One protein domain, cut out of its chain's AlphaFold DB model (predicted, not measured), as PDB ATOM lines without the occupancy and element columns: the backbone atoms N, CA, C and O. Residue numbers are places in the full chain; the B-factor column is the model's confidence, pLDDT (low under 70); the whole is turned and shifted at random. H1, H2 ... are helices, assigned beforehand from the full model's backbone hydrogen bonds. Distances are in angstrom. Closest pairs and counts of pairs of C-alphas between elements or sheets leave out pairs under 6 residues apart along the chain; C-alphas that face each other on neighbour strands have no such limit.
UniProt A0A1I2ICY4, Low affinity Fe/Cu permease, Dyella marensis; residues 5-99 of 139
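Overview. This is residues 5 to 99 of the 139 residues of the protein "Low affinity Fe/Cu permease" of Dyella marensis (UniProt A0A1I2ICY4). One long helix, H3, runs nearly the whole length of a rod-shaped model; H2 runs back beside the first half of H3 across a gap, and H1 crosses H3 near its middle, sticking out sideways with its first residues. Beyond H3, residues 88 to 99 form a tail with no named element that folds back at its far end. The printed part has 95 residues, with three named helices in the order H1, H2, H3 and no named strand; the class is all helix. The whole is extended, with a radius of gyration of the C-alphas of 21.3 A and spans of 69 by 25 by 25 A.

Along the chain. H1 holds residues 5 to 18, 19.6 A from first to last C-alpha, and begins with C-alpha 5 at (53.462, 9.921, 37.704). H2 holds residues 21 to 37 and measures 24.8 A. H3 holds residues 45 to 87 and measures 62.0 A, from C-alpha 45 at (42.258, -28.194, 27.709) to C-alpha 87 at (29.815, 32.204, 34.368).

Arrangement. H1 touches H3 with residues 11 to 15 alone, meeting residues 65 to 69 of H3; the closest C-alphas, of Ala 11 and Leu 65, are 5.9 A apart. Their lines are about perpendicular, at 73 degrees. H1 and H2 are close but not clearly touching, with the closest C-alphas, of Tyr 17 and Ala 23, 6.6 A apart; their lines are about perpendicular, at 75 degrees. H2 and H3 are near each other, with 6 pairs of C-alphas within 10 A and the closest at 8.4 A. In H1 and H2 every O i to N i+4 pair is within hydrogen-bond range; in H3, 36 of 39 are.

Size, cuts and confidence. The C-alphas of His 42 and Lys 89, the two farthest apart, are 69.8 A apart. The printed part has no cut. The link H1 to H2 is tight and the link H2 to H3 is short. The mean pLDDT of the printed part is 80.6, with residues 5, 19 and 88 to 96 under 70.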
ATOM      1  N   THR A   5      53.333   9.464  39.100       65.75
ATOM      2  CA  THR A   5      53.462   9.921  37.704       65.75
ATOM      3  C   THR A   5      53.760   8.801  36.706       65.75
ATOM      4  O   THR A   5      53.321   8.874  35.563       65.75
ATOM      5  N   ALA A   6      54.499   7.764  37.117       74.31
ATOM      6  CA  ALA A   6      54.909   6.675  36.225       74.31
ATOM      7  C   ALA A   6      53.755   5.710  35.916       74.31
ATOM      8  O   ALA A   6      53.468   5.465  34.748       74.31
ATOM      9  N   PHE A   7      53.049   5.234  36.951       75.31
ATOM     10  CA  PHE A   7      51.840   4.420  36.778       75.31
ATOM     11  C   PHE A   7      50.780   5.184  35.987       75.31
ATOM     12  O   PHE A   7      50.223   4.654  35.033       75.31
ATOM     13  N   ARG A   8      50.575   6.466  36.312       70.81
ATOM     14  CA  ARG A   8      49.633   7.322  35.592       70.81
ATOM     15  C   ARG A   8      49.978   7.463  34.109       70.81
ATOM     16  O   ARG A   8      49.104   7.276  33.273       70.81
ATOM     17  N   ARG A   9      51.239   7.752  33.767       75.38
ATOM     18  CA  ARG A   9      51.679   7.830  32.361       75.38
ATOM     19  C   ARG A   9      51.504   6.502  31.632       75.38
ATOM     20  O   ARG A   9      51.086   6.505  30.481       75.38
ATOM     21  N   PHE A  10      51.802   5.386  32.294       77.88
ATOM     22  CA  PHE A  10      51.600   4.055  31.732       77.88
ATOM     23  C   PHE A  10      50.116   3.755  31.490       77.88
ATOM     24  O   PHE A  10      49.760   3.300  30.406       77.88
ATOM     25  N   ALA A  11      49.247   4.052  32.457       73.31
ATOM     26  CA  ALA A  11      47.811   3.832  32.348       73.31
ATOM     27  C   ALA A  11      47.182   4.692  31.242       73.31
ATOM     28  O   ALA A  11      46.483   4.158  30.385       73.31
ATOM     29  N   GLU A  12      47.501   5.992  31.199       72.69
ATOM     30  CA  GLU A  12      47.031   6.907  30.149       72.69
ATOM     31  C   GLU A  12      47.539   6.483  28.760       72.69
ATOM     32  O   GLU A  12      46.766   6.458  27.802       72.69
ATOM     33  N   ALA A  13      48.814   6.095  28.638       74.94
ATOM     34  CA  ALA A  13      49.371   5.613  27.375       74.94
ATOM     35  C   ALA A  13      48.715   4.302  26.922       74.94
ATOM     36  O   ALA A  13      48.366   4.169  25.751       74.94
ATOM     37  N   THR A  14      48.507   3.360  27.845       75.62
ATOM     38  CA  THR A  14      47.873   2.065  27.558       75.62
ATOM     39  C   THR A  14      46.418   2.251  27.146       75.62
ATOM     40  O   THR A  14      46.009   1.695  26.132       75.62
ATOM     41  N   ALA A  15      45.654   3.083  27.859       72.06
ATOM     42  CA  ALA A  15      44.271   3.404  27.511       72.06
ATOM     43  C   ALA A  15      44.174   4.090  26.137       72.06
ATOM     44  O   ALA A  15      43.340   3.720  25.310       72.06
ATOM     45  N   HIS A  16      45.074   5.038  25.852       73.69
ATOM     46  CA  HIS A  16      45.102   5.717  24.560       73.69
ATOM     47  C   HIS A  16      45.467   4.771  23.407       73.69
ATOM     48  O   HIS A  16      44.895   4.875  22.322       73.69
ATOM     49  N   TYR A  17      46.390   3.831  23.628       75.19
ATOM     50  CA  TYR A  17      46.752   2.835  22.621       75.19
ATOM     51  C   TYR A  17      45.639   1.806  22.414       75.19
ATOM     52  O   TYR A  17      45.298   1.512  21.272       75.19
ATOM     53  N   ALA A  18      45.032   1.313  23.497       74.38
ATOM     54  CA  ALA A  18      43.942   0.339  23.455       74.38
ATOM     55  C   ALA A  18      42.689   0.878  22.742       74.38
ATOM     56  O   ALA A  18      41.990   0.114  22.084       74.38
ATOM     57  N   GLY A  19      42.430   2.189  22.816       67.62
ATOM     58  CA  GLY A  19      41.310   2.839  22.128       67.62
ATOM     59  C   GLY A  19      41.515   3.096  20.629       67.62
ATOM     60  O   GLY A  19      40.599   3.583  19.967       67.62
ATOM     61  N   ARG A  20      42.698   2.814  20.059       80.12
ATOM     62  CA  ARG A  20      42.970   3.061  18.633       80.12
ATOM     63  C   ARG A  20      42.452   1.923  17.745       80.12
ATOM     64  O   ARG A  20      42.651   0.756  18.083       80.12
ATOM     65  N   PRO A  21      41.942   2.224  16.532       73.81
ATOM     66  CA  PRO A  21      41.523   1.203  15.562       73.81
ATOM     67  C   PRO A  21      42.611   0.161  15.248       73.81
ATOM     68  O   PRO A  21      42.320  -1.014  15.048       73.81
ATOM     69  N   GLY A  22      43.884   0.575  15.259       77.69
ATOM     70  CA  GLY A  22      45.018  -0.331  15.055       77.69
ATOM     71  C   GLY A  22      45.210  -1.360  16.175       77.69
ATOM     72  O   GLY A  22      45.634  -2.478  15.896       77.69
ATOM     73  N   ALA A  23      44.864  -1.031  17.425       81.88
ATOM     74  CA  ALA A  23      44.926  -1.986  18.531       81.88
ATOM     75  C   ALA A  23      43.828  -3.049  18.419       81.88
ATOM     76  O   ALA A  23      44.087  -4.218  18.687       81.88
ATOM     77  N   PHE A  24      42.639  -2.665  17.941       78.75
ATOM     78  CA  PHE A  24      41.578  -3.616  17.622       78.75
ATOM     79  C   PHE A  24      42.012  -4.593  16.523       78.75
ATOM     80  O   PHE A  24      41.893  -5.803  16.698       78.75
ATOM     81  N   LEU A  25      42.591  -4.089  15.426       87.06
ATOM     82  CA  LEU A  25      43.104  -4.943  14.351       87.06
ATOM     83  C   LEU A  25      44.180  -5.918  14.863       87.06
ATOM     84  O   LEU A  25      44.150  -7.101  14.537       87.06
ATOM     85  N   LEU A  26      45.103  -5.438  15.701       87.06
ATOM     86  CA  LEU A  26      46.140  -6.268  16.314       87.06
ATOM     87  C   LEU A  26      45.549  -7.334  17.252       87.06
ATOM     88  O   LEU A  26      45.985  -8.482  17.209       87.06
ATOM     89  N   ALA A  27      44.532  -6.994  18.047       85.38
ATOM     90  CA  ALA A  27      43.820  -7.953  18.890       85.38
ATOM     91  C   ALA A  27      43.117  -9.035  18.056       85.38
ATOM     92  O   ALA A  27      43.222 -10.219  18.372       85.38
ATOM     93  N   VAL A  28      42.467  -8.654  16.951       89.62
ATOM     94  CA  VAL A  28      41.849  -9.604  16.014       89.62
ATOM     95  C   VAL A  28      42.901 -10.536  15.409       89.62
ATOM     96  O   VAL A  28      42.703 -11.747  15.398       89.62
ATOM     97  N   LEU A  29      44.046 -10.006  14.965       92.50
ATOM     98  CA  LEU A  29      45.140 -10.823  14.428       92.50
ATOM     99  C   LEU A  29      45.704 -11.800  15.466       92.50
ATOM    100  O   LEU A  29      45.994 -12.943  15.119       92.50
ATOM    101  N   LEU A  30      45.822 -11.386  16.730       90.31
ATOM    102  CA  LEU A  30      46.241 -12.271  17.821       90.31
ATOM    103  C   LEU A  30      45.239 -13.411  18.048       90.31
ATOM    104  O   LEU A  30      45.657 -14.558  18.185       90.31
ATOM    105  N   ILE A  31      43.933 -13.120  18.034       91.06
ATOM    106  CA  ILE A  31      42.876 -14.138  18.167       91.06
ATOM    107  C   ILE A  31      42.908 -15.111  16.983       91.06
ATOM    108  O   ILE A  31      42.833 -16.322  17.182       91.06
ATOM    109  N   VAL A  32      43.063 -14.603  15.757       93.31
ATOM    110  CA  VAL A  32      43.173 -15.435  14.549       93.31
ATOM    111  C   VAL A  32      44.425 -16.312  14.604       93.31
ATOM    112  O   VAL A  32      44.342 -17.512  14.355       93.31
ATOM    113  N   GLY A  33      45.574 -15.743  14.981       92.62
ATOM    114  CA  GLY A  33      46.820 -16.488  15.155       92.62
ATOM    115  C   GLY A  33      46.677 -17.601  16.190       92.62
ATOM    116  O   GLY A  33      47.033 -18.745  15.918       92.62
ATOM    117  N   TRP A  34      46.072 -17.302  17.340       90.50
ATOM    118  CA  TRP A  34      45.757 -18.307  18.352       90.50
ATOM    119  C   TRP A  34      44.826 -19.401  17.806       90.50
ATOM    120  O   TRP A  34      45.144 -20.581  17.946       90.50
ATOM    121  N   ALA A  35      43.747 -19.049  17.101       89.62
ATOM    122  CA  ALA A  35      42.819 -20.017  16.509       89.62
ATOM    123  C   ALA A  35      43.514 -20.971  15.517       89.62
ATOM    124  O   ALA A  35      43.254 -22.174  15.539       89.62
ATOM    125  N   ILE A  36      44.451 -20.464  14.707       92.88
ATOM    126  CA  ILE A  36      45.255 -21.266  13.766       92.88
ATOM    127  C   ILE A  36      46.182 -22.249  14.498       92.88
ATOM    128  O   ILE A  36      46.472 -23.323  13.974       92.88
ATOM    129  N   THR A  37      46.629 -21.933  15.719       89.56
ATOM    130  CA  THR A  37      47.401 -22.891  16.533       89.56
ATOM    131  C   THR A  37      46.538 -24.009  17.129       89.56
ATOM    132  O   THR A  37      47.071 -25.065  17.459       89.56
ATOM    133  N   GLY A  38      45.214 -23.833  17.219       88.69
ATOM    134  CA  GLY A  38      44.285 -24.810  17.808       88.69
ATOM    135  C   GLY A  38      44.354 -26.219  17.204       88.69
ATOM    136  O   GLY A  38      44.509 -27.176  17.966       88.69
ATOM    137  N   PRO A  39      44.335 -26.379  15.866       89.25
ATOM    138  CA  PRO A  39      44.506 -27.672  15.205       89.25
ATOM    139  C   PRO A  39      45.815 -28.392  15.552       89.25
ATOM    140  O   PRO A  39      45.819 -29.613  15.668       89.25
ATOM    141  N   ILE A  40      46.914 -27.656  15.770       90.50
ATOM    142  CA  ILE A  40      48.216 -28.239  16.151       90.50
ATOM    143  C   ILE A  40      48.124 -28.859  17.553       90.50
ATOM    144  O   ILE A  40      48.615 -29.961  17.795       90.50
ATOM    145  N   PHE A  41      47.437 -28.178  18.471       85.44
ATOM    146  CA  PHE A  41      47.244 -28.617  19.856       85.44
ATOM    147  C   PHE A  41      45.977 -29.457  20.070       85.44
ATOM    148  O   PHE A  41      45.611 -29.723  21.215       85.44
ATOM    149  N   HIS A  42      45.311 -29.884  18.990       88.38
ATOM    150  CA  HIS A  42      44.074 -30.673  19.031       88.38
ATOM    151  C   HIS A  42      42.970 -30.035  19.893       88.38
ATOM    152  O   HIS A  42      42.149 -30.745  20.470       88.38
ATOM    153  N   PHE A  43      42.960 -28.701  20.007       85.06
ATOM    154  CA  PHE A  43      42.022 -27.950  20.851       85.06
ATOM    155  C   PHE A  43      41.944 -28.452  22.307       85.06
ATOM    156  O   PHE A  43      40.875 -28.422  22.922       85.06
ATOM    157  N   ASN A  44      43.071 -28.915  22.860       87.44
ATOM    158  CA  ASN A  44      43.124 -29.495  24.200       87.44
ATOM    159  C   ASN A  44      42.818 -28.486  25.328       87.44
ATOM    160  O   ASN A  44      42.809 -27.267  25.131       87.44
ATOM    161  N   ASP A  45      42.616 -29.006  26.540       91.88
ATOM    162  CA  ASP A  45      42.258 -28.194  27.709       91.88
ATOM    163  C   ASP A  45      43.307 -27.124  28.031       91.88
ATOM    164  O   ASP A  45      42.961 -26.009  28.413       91.88
ATOM    165  N   THR A  46      44.598 -27.409  27.831       88.50
ATOM    166  CA  THR A  46      45.675 -26.433  28.060       88.50
ATOM    167  C   THR A  46      45.597 -25.261  27.082       88.50
ATOM    168  O   THR A  46      45.770 -24.111  27.480       88.50
ATOM    169  N   TRP A  47      45.301 -25.529  25.812       91.19
ATOM    170  CA  TRP A  47      45.177 -24.510  24.774       91.19
ATOM    171  C   TRP A  47      43.996 -23.564  25.042       91.19
ATOM    172  O   TRP A  47      44.140 -22.345  24.910       91.19
ATOM    173  N   GLN A  48      42.862 -24.105  25.500       88.81
ATOM    174  CA  GLN A  48      41.698 -23.311  25.916       88.81
ATOM    175  C   GLN A  48      41.953 -22.555  27.230       88.81
ATOM    176  O   GLN A  48      41.585 -21.387  27.364       88.81
ATOM    177  N   LEU A  49      42.617 -23.194  28.198       90.44
ATOM    178  CA  LEU A  49      42.947 -22.586  29.487       90.44
ATOM    179  C   LEU A  49      43.808 -21.334  29.304       90.44
ATOM    180  O   LEU A  49      43.528 -20.310  29.916       90.44
ATOM    181  N   VAL A  50      44.811 -21.382  28.423       89.00
ATOM    182  CA  VAL A  50      45.713 -20.245  28.180       89.00
ATOM    183  C   VAL A  50      44.946 -19.000  27.729       89.00
ATOM    184  O   VAL A  50      45.183 -17.922  28.283       89.00
ATOM    185  N   ILE A  51      44.005 -19.116  26.783       89.56
ATOM    186  CA  ILE A  51      43.250 -17.936  26.333       89.56
ATOM    187  C   ILE A  51      42.252 -17.458  27.384       89.56
ATOM    188  O   ILE A  51      42.125 -16.251  27.595       89.56
ATOM    189  N   ASN A  52      41.575 -18.383  28.068       90.06
ATOM    190  CA  ASN A  52      40.562 -18.041  29.061       90.06
ATOM    191  C   ASN A  52      41.205 -17.351  30.265       90.06
ATOM    192  O   ASN A  52      40.773 -16.271  30.674       90.06
ATOM    193  N   THR A  53      42.288 -17.920  30.797       92.44
ATOM    194  CA  THR A  53      43.037 -17.336  31.912       92.44
ATOM    195  C   THR A  53      43.701 -16.021  31.503       92.44
ATOM    196  O   THR A  53      43.580 -15.030  32.225       92.44
ATOM    197  N   GLY A  54      44.342 -15.968  30.332       90.38
ATOM    198  CA  GLY A  54      45.003 -14.756  29.844       90.38
ATOM    199  C   GLY A  54      44.029 -13.595  29.643       90.38
ATOM    200  O   GLY A  54      44.249 -12.498  30.160       90.38
ATOM    201  N   THR A  55      42.910 -13.846  28.965       90.56
ATOM    202  CA  THR A  55      41.886 -12.823  28.708       90.56
ATOM    203  C   THR A  55      41.241 -12.346  30.003       90.56
ATOM    204  O   THR A  55      40.985 -11.153  30.144       90.56
ATOM    205  N   THR A  56      41.039 -13.235  30.980       91.56
ATOM    206  CA  THR A  56      40.498 -12.858  32.295       91.56
ATOM    207  C   THR A  56      41.429 -11.889  33.024       91.56
ATOM    208  O   THR A  56      40.975 -10.850  33.500       91.56
ATOM    209  N   ILE A  57      42.737 -12.171  33.055       90.94
ATOM    210  CA  ILE A  57      43.734 -11.275  33.664       90.94
ATOM    211  C   ILE A  57      43.752  -9.923  32.943       90.94
ATOM    212  O   ILE A  57      43.685  -8.880  33.592       90.94
ATOM    213  N   ILE A  58      43.799  -9.929  31.606       87.56
ATOM    214  CA  ILE A  58      43.804  -8.697  30.803       87.56
ATOM    215  C   ILE A  58      42.535  -7.883  31.064       87.56
ATOM    216  O   ILE A  58      42.624  -6.683  31.294       87.56
ATOM    217  N   THR A  59      41.368  -8.526  31.079       90.06
ATOM    218  CA  THR A  59      40.081  -7.865  31.334       90.06
ATOM    219  C   THR A  59      40.043  -7.262  32.732       90.06
ATOM    220  O   THR A  59      39.643  -6.112  32.891       90.06
ATOM    221  N   PHE A  60      40.515  -7.991  33.745       88.06
ATOM    222  CA  PHE A  60      40.581  -7.482  35.112       88.06
ATOM    223  C   PHE A  60      41.467  -6.234  35.207       88.06
ATOM    224  O   PHE A  60      41.058  -5.222  35.771       88.06
ATOM    225  N   LEU A  61      42.643  -6.257  34.574       83.81
ATOM    226  CA  LEU A  61      43.518  -5.084  34.481       83.81
ATOM    227  C   LEU A  61      42.873  -3.935  33.692       83.81
ATOM    228  O   LEU A  61      42.985  -2.775  34.089       83.81
ATOM    229  N   MET A  62      42.169  -4.247  32.603       85.00
ATOM    230  CA  MET A  62      41.466  -3.276  31.765       85.00
ATOM    231  C   MET A  62      40.400  -2.522  32.562       85.00
ATOM    232  O   MET A  62      40.293  -1.309  32.412       85.00
ATOM    233  N   VAL A  63      39.660  -3.197  33.451       86.75
ATOM    234  CA  VAL A  63      38.679  -2.542  34.335       86.75
ATOM    235  C   VAL A  63      39.351  -1.461  35.182       86.75
ATOM    236  O   VAL A  63      38.872  -0.329  35.198       86.75
ATOM    237  N   PHE A  64      40.497  -1.745  35.810       77.00
ATOM    238  CA  PHE A  64      41.232  -0.734  36.582       77.00
ATOM    239  C   PHE A  64      41.764   0.411  35.714       77.00
ATOM    240  O   PHE A  64      41.720   1.570  36.126       77.00
ATOM    241  N   LEU A  65      42.251   0.112  34.506       76.88
ATOM    242  CA  LEU A  65      42.727   1.133  33.568       76.88
ATOM    243  C   LEU A  65      41.596   2.055  33.099       76.88
ATOM    244  O   LEU A  65      41.758   3.280  33.071       76.88
ATOM    245  N   ILE A  66      40.446   1.472  32.765       81.25
ATOM    246  CA  ILE A  66      39.236   2.197  32.386       81.25
ATOM    247  C   ILE A  66      38.777   3.060  33.558       81.25
ATOM    248  O   ILE A  66      38.606   4.257  33.369       81.25
ATOM    249  N   GLN A  67      38.670   2.504  34.767       72.56
ATOM    250  CA  GLN A  67      38.285   3.256  35.967       72.56
ATOM    251  C   GLN A  67      39.248   4.414  36.258       72.56
ATOM    252  O   GLN A  67      38.802   5.520  36.551       72.56
ATOM    253  N   SER A  68      40.563   4.207  36.121       73.38
ATOM    254  CA  SER A  68      41.556   5.273  36.312       73.38
ATOM    255  C   SER A  68      41.405   6.402  35.292       73.38
ATOM    256  O   SER A  68      41.646   7.561  35.634       73.38
ATOM    257  N   THR A  69      41.058   6.077  34.046       73.19
ATOM    258  CA  THR A  69      40.861   7.075  32.985       73.19
ATOM    259  C   THR A  69      39.521   7.790  33.174       73.19
ATOM    260  O   THR A  69      39.483   9.018  33.203       73.19
ATOM    261  N   GLN A  70      38.449   7.032  33.426       77.88
ATOM    262  CA  GLN A  70      37.101   7.548  33.668       77.88
ATOM    263  C   GLN A  70      37.041   8.466  34.889       77.88
ATOM    264  O   GLN A  70      36.470   9.544  34.793       77.88
ATOM    265  N   ASN A  71      37.676   8.107  36.008       75.94
ATOM    266  CA  ASN A  71      37.673   8.942  37.214       75.94
ATOM    267  C   ASN A  71      38.257  10.343  36.947       75.94
ATOM    268  O   ASN A  71      37.762  11.351  37.448       75.94
ATOM    269  N   ARG A  72      39.291  10.422  36.103       77.19
ATOM    270  CA  ARG A  72      39.912  11.693  35.711       77.19
ATOM    271  C   ARG A  72      39.021  12.494  34.765       77.19
ATOM    272  O   ARG A  72      38.911  13.708  34.923       77.19
ATOM    273  N   ASP A  73      38.419  11.830  33.786       82.31
ATOM    274  CA  ASP A  73      37.562  12.490  32.802       82.31
ATOM    275  C   ASP A  73      36.279  13.027  33.461       82.31
ATOM    276  O   ASP A  73      35.875  14.151  33.169       82.31
ATOM    277  N   THR A  74      35.711  12.303  34.433       84.44
ATOM    278  CA  THR A  74      34.599  12.778  35.273       84.44
ATOM    279  C   THR A  74      34.982  14.026  36.069       84.44
ATOM    280  O   THR A  74      34.258  15.018  36.015       84.44
ATOM    281  N   ALA A  75      36.141  14.032  36.735       82.06
ATOM    282  CA  ALA A  75      36.605  15.206  37.481       82.06
ATOM    283  C   ALA A  75      36.829  16.428  36.567       82.06
ATOM    284  O   ALA A  75      36.485  17.556  36.914       82.06
ATOM    285  N   ALA A  76      37.372  16.218  35.364       82.56
ATOM    286  CA  ALA A  76      37.549  17.294  34.390       82.56
ATOM    287  C   ALA A  76      36.209  17.828  33.851       82.56
ATOM    288  O   ALA A  76      36.097  19.023  33.576       82.56
ATOM    289  N   LEU A  77      35.206  16.959  33.682       86.44
ATOM    290  CA  LEU A  77      33.849  17.360  33.309       86.44
ATOM    291  C   LEU A  77      33.187  18.198  34.404       86.44
ATOM    292  O   LEU A  77      32.611  19.230  34.074       86.44
ATOM    293  N   GLN A  78      33.322  17.805  35.675       84.62
ATOM    294  CA  GLN A  78      32.803  18.569  36.818       84.62
ATOM    295  C   GLN A  78      33.363  19.994  36.837       84.62
ATOM    296  O   GLN A  78      32.592  20.941  36.764       84.62
ATOM    297  N   ILE A  79      34.689  20.158  36.751       83.88
ATOM    298  CA  ILE A  79      35.332  21.487  36.732       83.88
ATOM    299  C   ILE A  79      34.816  22.361  35.576       83.88
ATOM    300  O   ILE A  79      34.601  23.560  35.736       83.88
ATOM    301  N   LYS A  80      34.617  21.778  34.387       81.69
ATOM    302  CA  LYS A  80      34.076  22.517  33.233       81.69
ATOM    303  C   LYS A  80      32.619  22.928  33.437       81.69
ATOM    304  O   LYS A  80      32.234  24.003  32.986       81.69
ATOM    305  N   LEU A  81      31.811  22.076  34.066       84.56
ATOM    306  CA  LEU A  81      30.427  22.397  34.412       84.56
ATOM    307  C   LEU A  81      30.372  23.483  35.488       84.56
ATOM    308  O   LEU A  81      29.591  24.415  35.338       84.56
ATOM    309  N   ASP A  82      31.241  23.421  36.497       82.44
ATOM    310  CA  ASP A  82      31.341  24.442  37.542       82.44
ATOM    311  C   ASP A  82      31.675  25.821  36.956       82.44
ATOM    312  O   ASP A  82      31.031  26.811  37.301       82.44
ATOM    313  N   GLU A  83      32.612  25.892  36.005       82.81
ATOM    314  CA  GLU A  83      32.948  27.132  35.288       82.81
ATOM    315  C   GLU A  83      31.747  27.678  34.486       82.81
ATOM    316  O   GLU A  83      31.468  28.881  34.488       82.81
ATOM    317  N   LEU A  84      30.987  26.804  33.817       81.12
ATOM    318  CA  LEU A  84      29.769  27.198  33.097       81.12
ATOM    319  C   LEU A  84      28.657  27.667  34.046       81.12
ATOM    320  O   LEU A  84      27.960  28.628  33.730       81.12
ATOM    321  N   ILE A  85      28.493  27.025  35.204       77.81
ATOM    322  CA  ILE A  85      27.513  27.428  36.223       77.81
ATOM    323  C   ILE A  85      27.908  28.771  36.832       77.81
ATOM    324  O   ILE A  85      27.034  29.608  37.010       77.81
ATOM    325  N   CYS A  86      29.196  28.997  37.104       74.12
ATOM    326  CA  CYS A  86      29.688  30.241  37.695       74.12
ATOM    327  C   CYS A  86      29.649  31.426  36.711       74.12
ATOM    328  O   CYS A  86      29.358  32.556  37.105       74.12
ATOM    329  N   SER A  87      29.919  31.181  35.423       75.81
ATOM    330  CA  SER A  87      29.815  32.204  34.368       75.81
ATOM    331  C   SER A  87      28.368  32.491  33.951       75.81
ATOM    332  O   SER A  87      28.034  33.607  33.545       75.81
ATOM    333  N   SER A  88      27.485  31.504  34.089       65.88
ATOM    334  CA  SER A  88      26.041  31.691  34.039       65.88
ATOM    335  C   SER A  88      25.578  32.414  35.309       65.88
ATOM    336  O   SER A  88      26.058  32.145  36.400       65.88
ATOM    337  N   LYS A  89      24.567  33.288  35.248       59.38
ATOM    338  CA  LYS A  89      23.892  33.798  36.468       59.38
ATOM    339  C   LYS A  89      23.083  32.698  37.196       59.38
ATOM    340  O   LYS A  89      22.138  33.001  37.927       59.38
ATOM    341  N   ALA A  90      23.390  31.426  36.942       55.59
ATOM    342  CA  ALA A  90      22.763  30.282  37.565       55.59
ATOM    343  C   ALA A  90      23.162  30.244  39.041       55.59
ATOM    344  O   ALA A  90      24.317  30.431  39.411       55.59
ATOM    345  N   HIS A  91      22.161  30.052  39.893       54.34
ATOM    346  CA  HIS A  91      22.305  30.059  41.339       54.34
ATOM    347  C   HIS A  91      23.462  29.154  41.796       54.34
ATOM    348  O   HIS A  91      23.411  27.941  41.594       54.34
ATOM    349  N   ASN A  92      24.425  29.732  42.526       57.91
ATOM    350  CA  ASN A  92      25.517  29.041  43.237       57.91
ATOM    351  C   ASN A  92      25.055  27.839  44.093       57.91
ATOM    352  O   ASN A  92      25.871  27.035  44.517       57.91
ATOM    353  N   ALA A  93      23.748  27.702  44.342       59.47
ATOM    354  CA  ALA A  93      23.127  26.566  45.016       59.47
ATOM    355  C   ALA A  93      23.243  25.222  44.261       59.47
ATOM    356  O   ALA A  93      22.989  24.186  44.867       59.47
ATOM    357  N   LEU A  94      23.579  25.224  42.963       63.19
ATOM    358  CA  LEU A  94      23.809  24.005  42.166       63.19
ATOM    359  C   LEU A  94      25.289  23.603  42.075       63.19
ATOM    360  O   LEU A  94      25.604  22.559  41.509       63.19
ATOM    361  N   LEU A  95      26.192  24.432  42.595       65.94
ATOM    362  CA  LEU A  95      27.619  24.136  42.621       65.94
ATOM    363  C   LEU A  95      27.871  23.045  43.670       65.94
ATOM    364  O   LEU A  95      27.306  23.107  44.764       65.94
ATOM    365  N   ASN A  96      28.731  22.073  43.356       68.62
ATOM    366  CA  ASN A  96      29.144  21.013  44.283       68.62
ATOM    367  C   ASN A  96      28.029  20.021  44.699       68.62
ATOM    368  O   ASN A  96      28.066  19.463  45.801       68.62
ATOM    369  N   LEU A  97      27.023  19.805  43.839       74.81
ATOM    370  CA  LEU A  97      25.920  18.861  44.082       74.81
ATOM    371  C   LEU A  97      26.397  17.421  44.332       74.81
ATOM    372  O   LEU A  97      25.757  16.689  45.081       74.81
ATOM    373  N   GLU A  98      27.512  17.013  43.726       73.56
ATOM    374  CA  GLU A  98      28.086  15.669  43.839       73.56
ATOM    375  C   GLU A  98      28.611  15.331  45.239       73.56
ATOM    376  O   GLU A  98      28.813  14.159  45.547       73.56
ATOM    377  N   ASN A  99      28.844  16.350  46.069       75.81
ATOM    378  CA  ASN A  99      29.361  16.207  47.429       75.81
ATOM    379  C   ASN A  99      28.269  16.376  48.498       75.81
ATOM    380  O   ASN A  99      28.571  16.331  49.692       75.81
TER     381      ASN A  99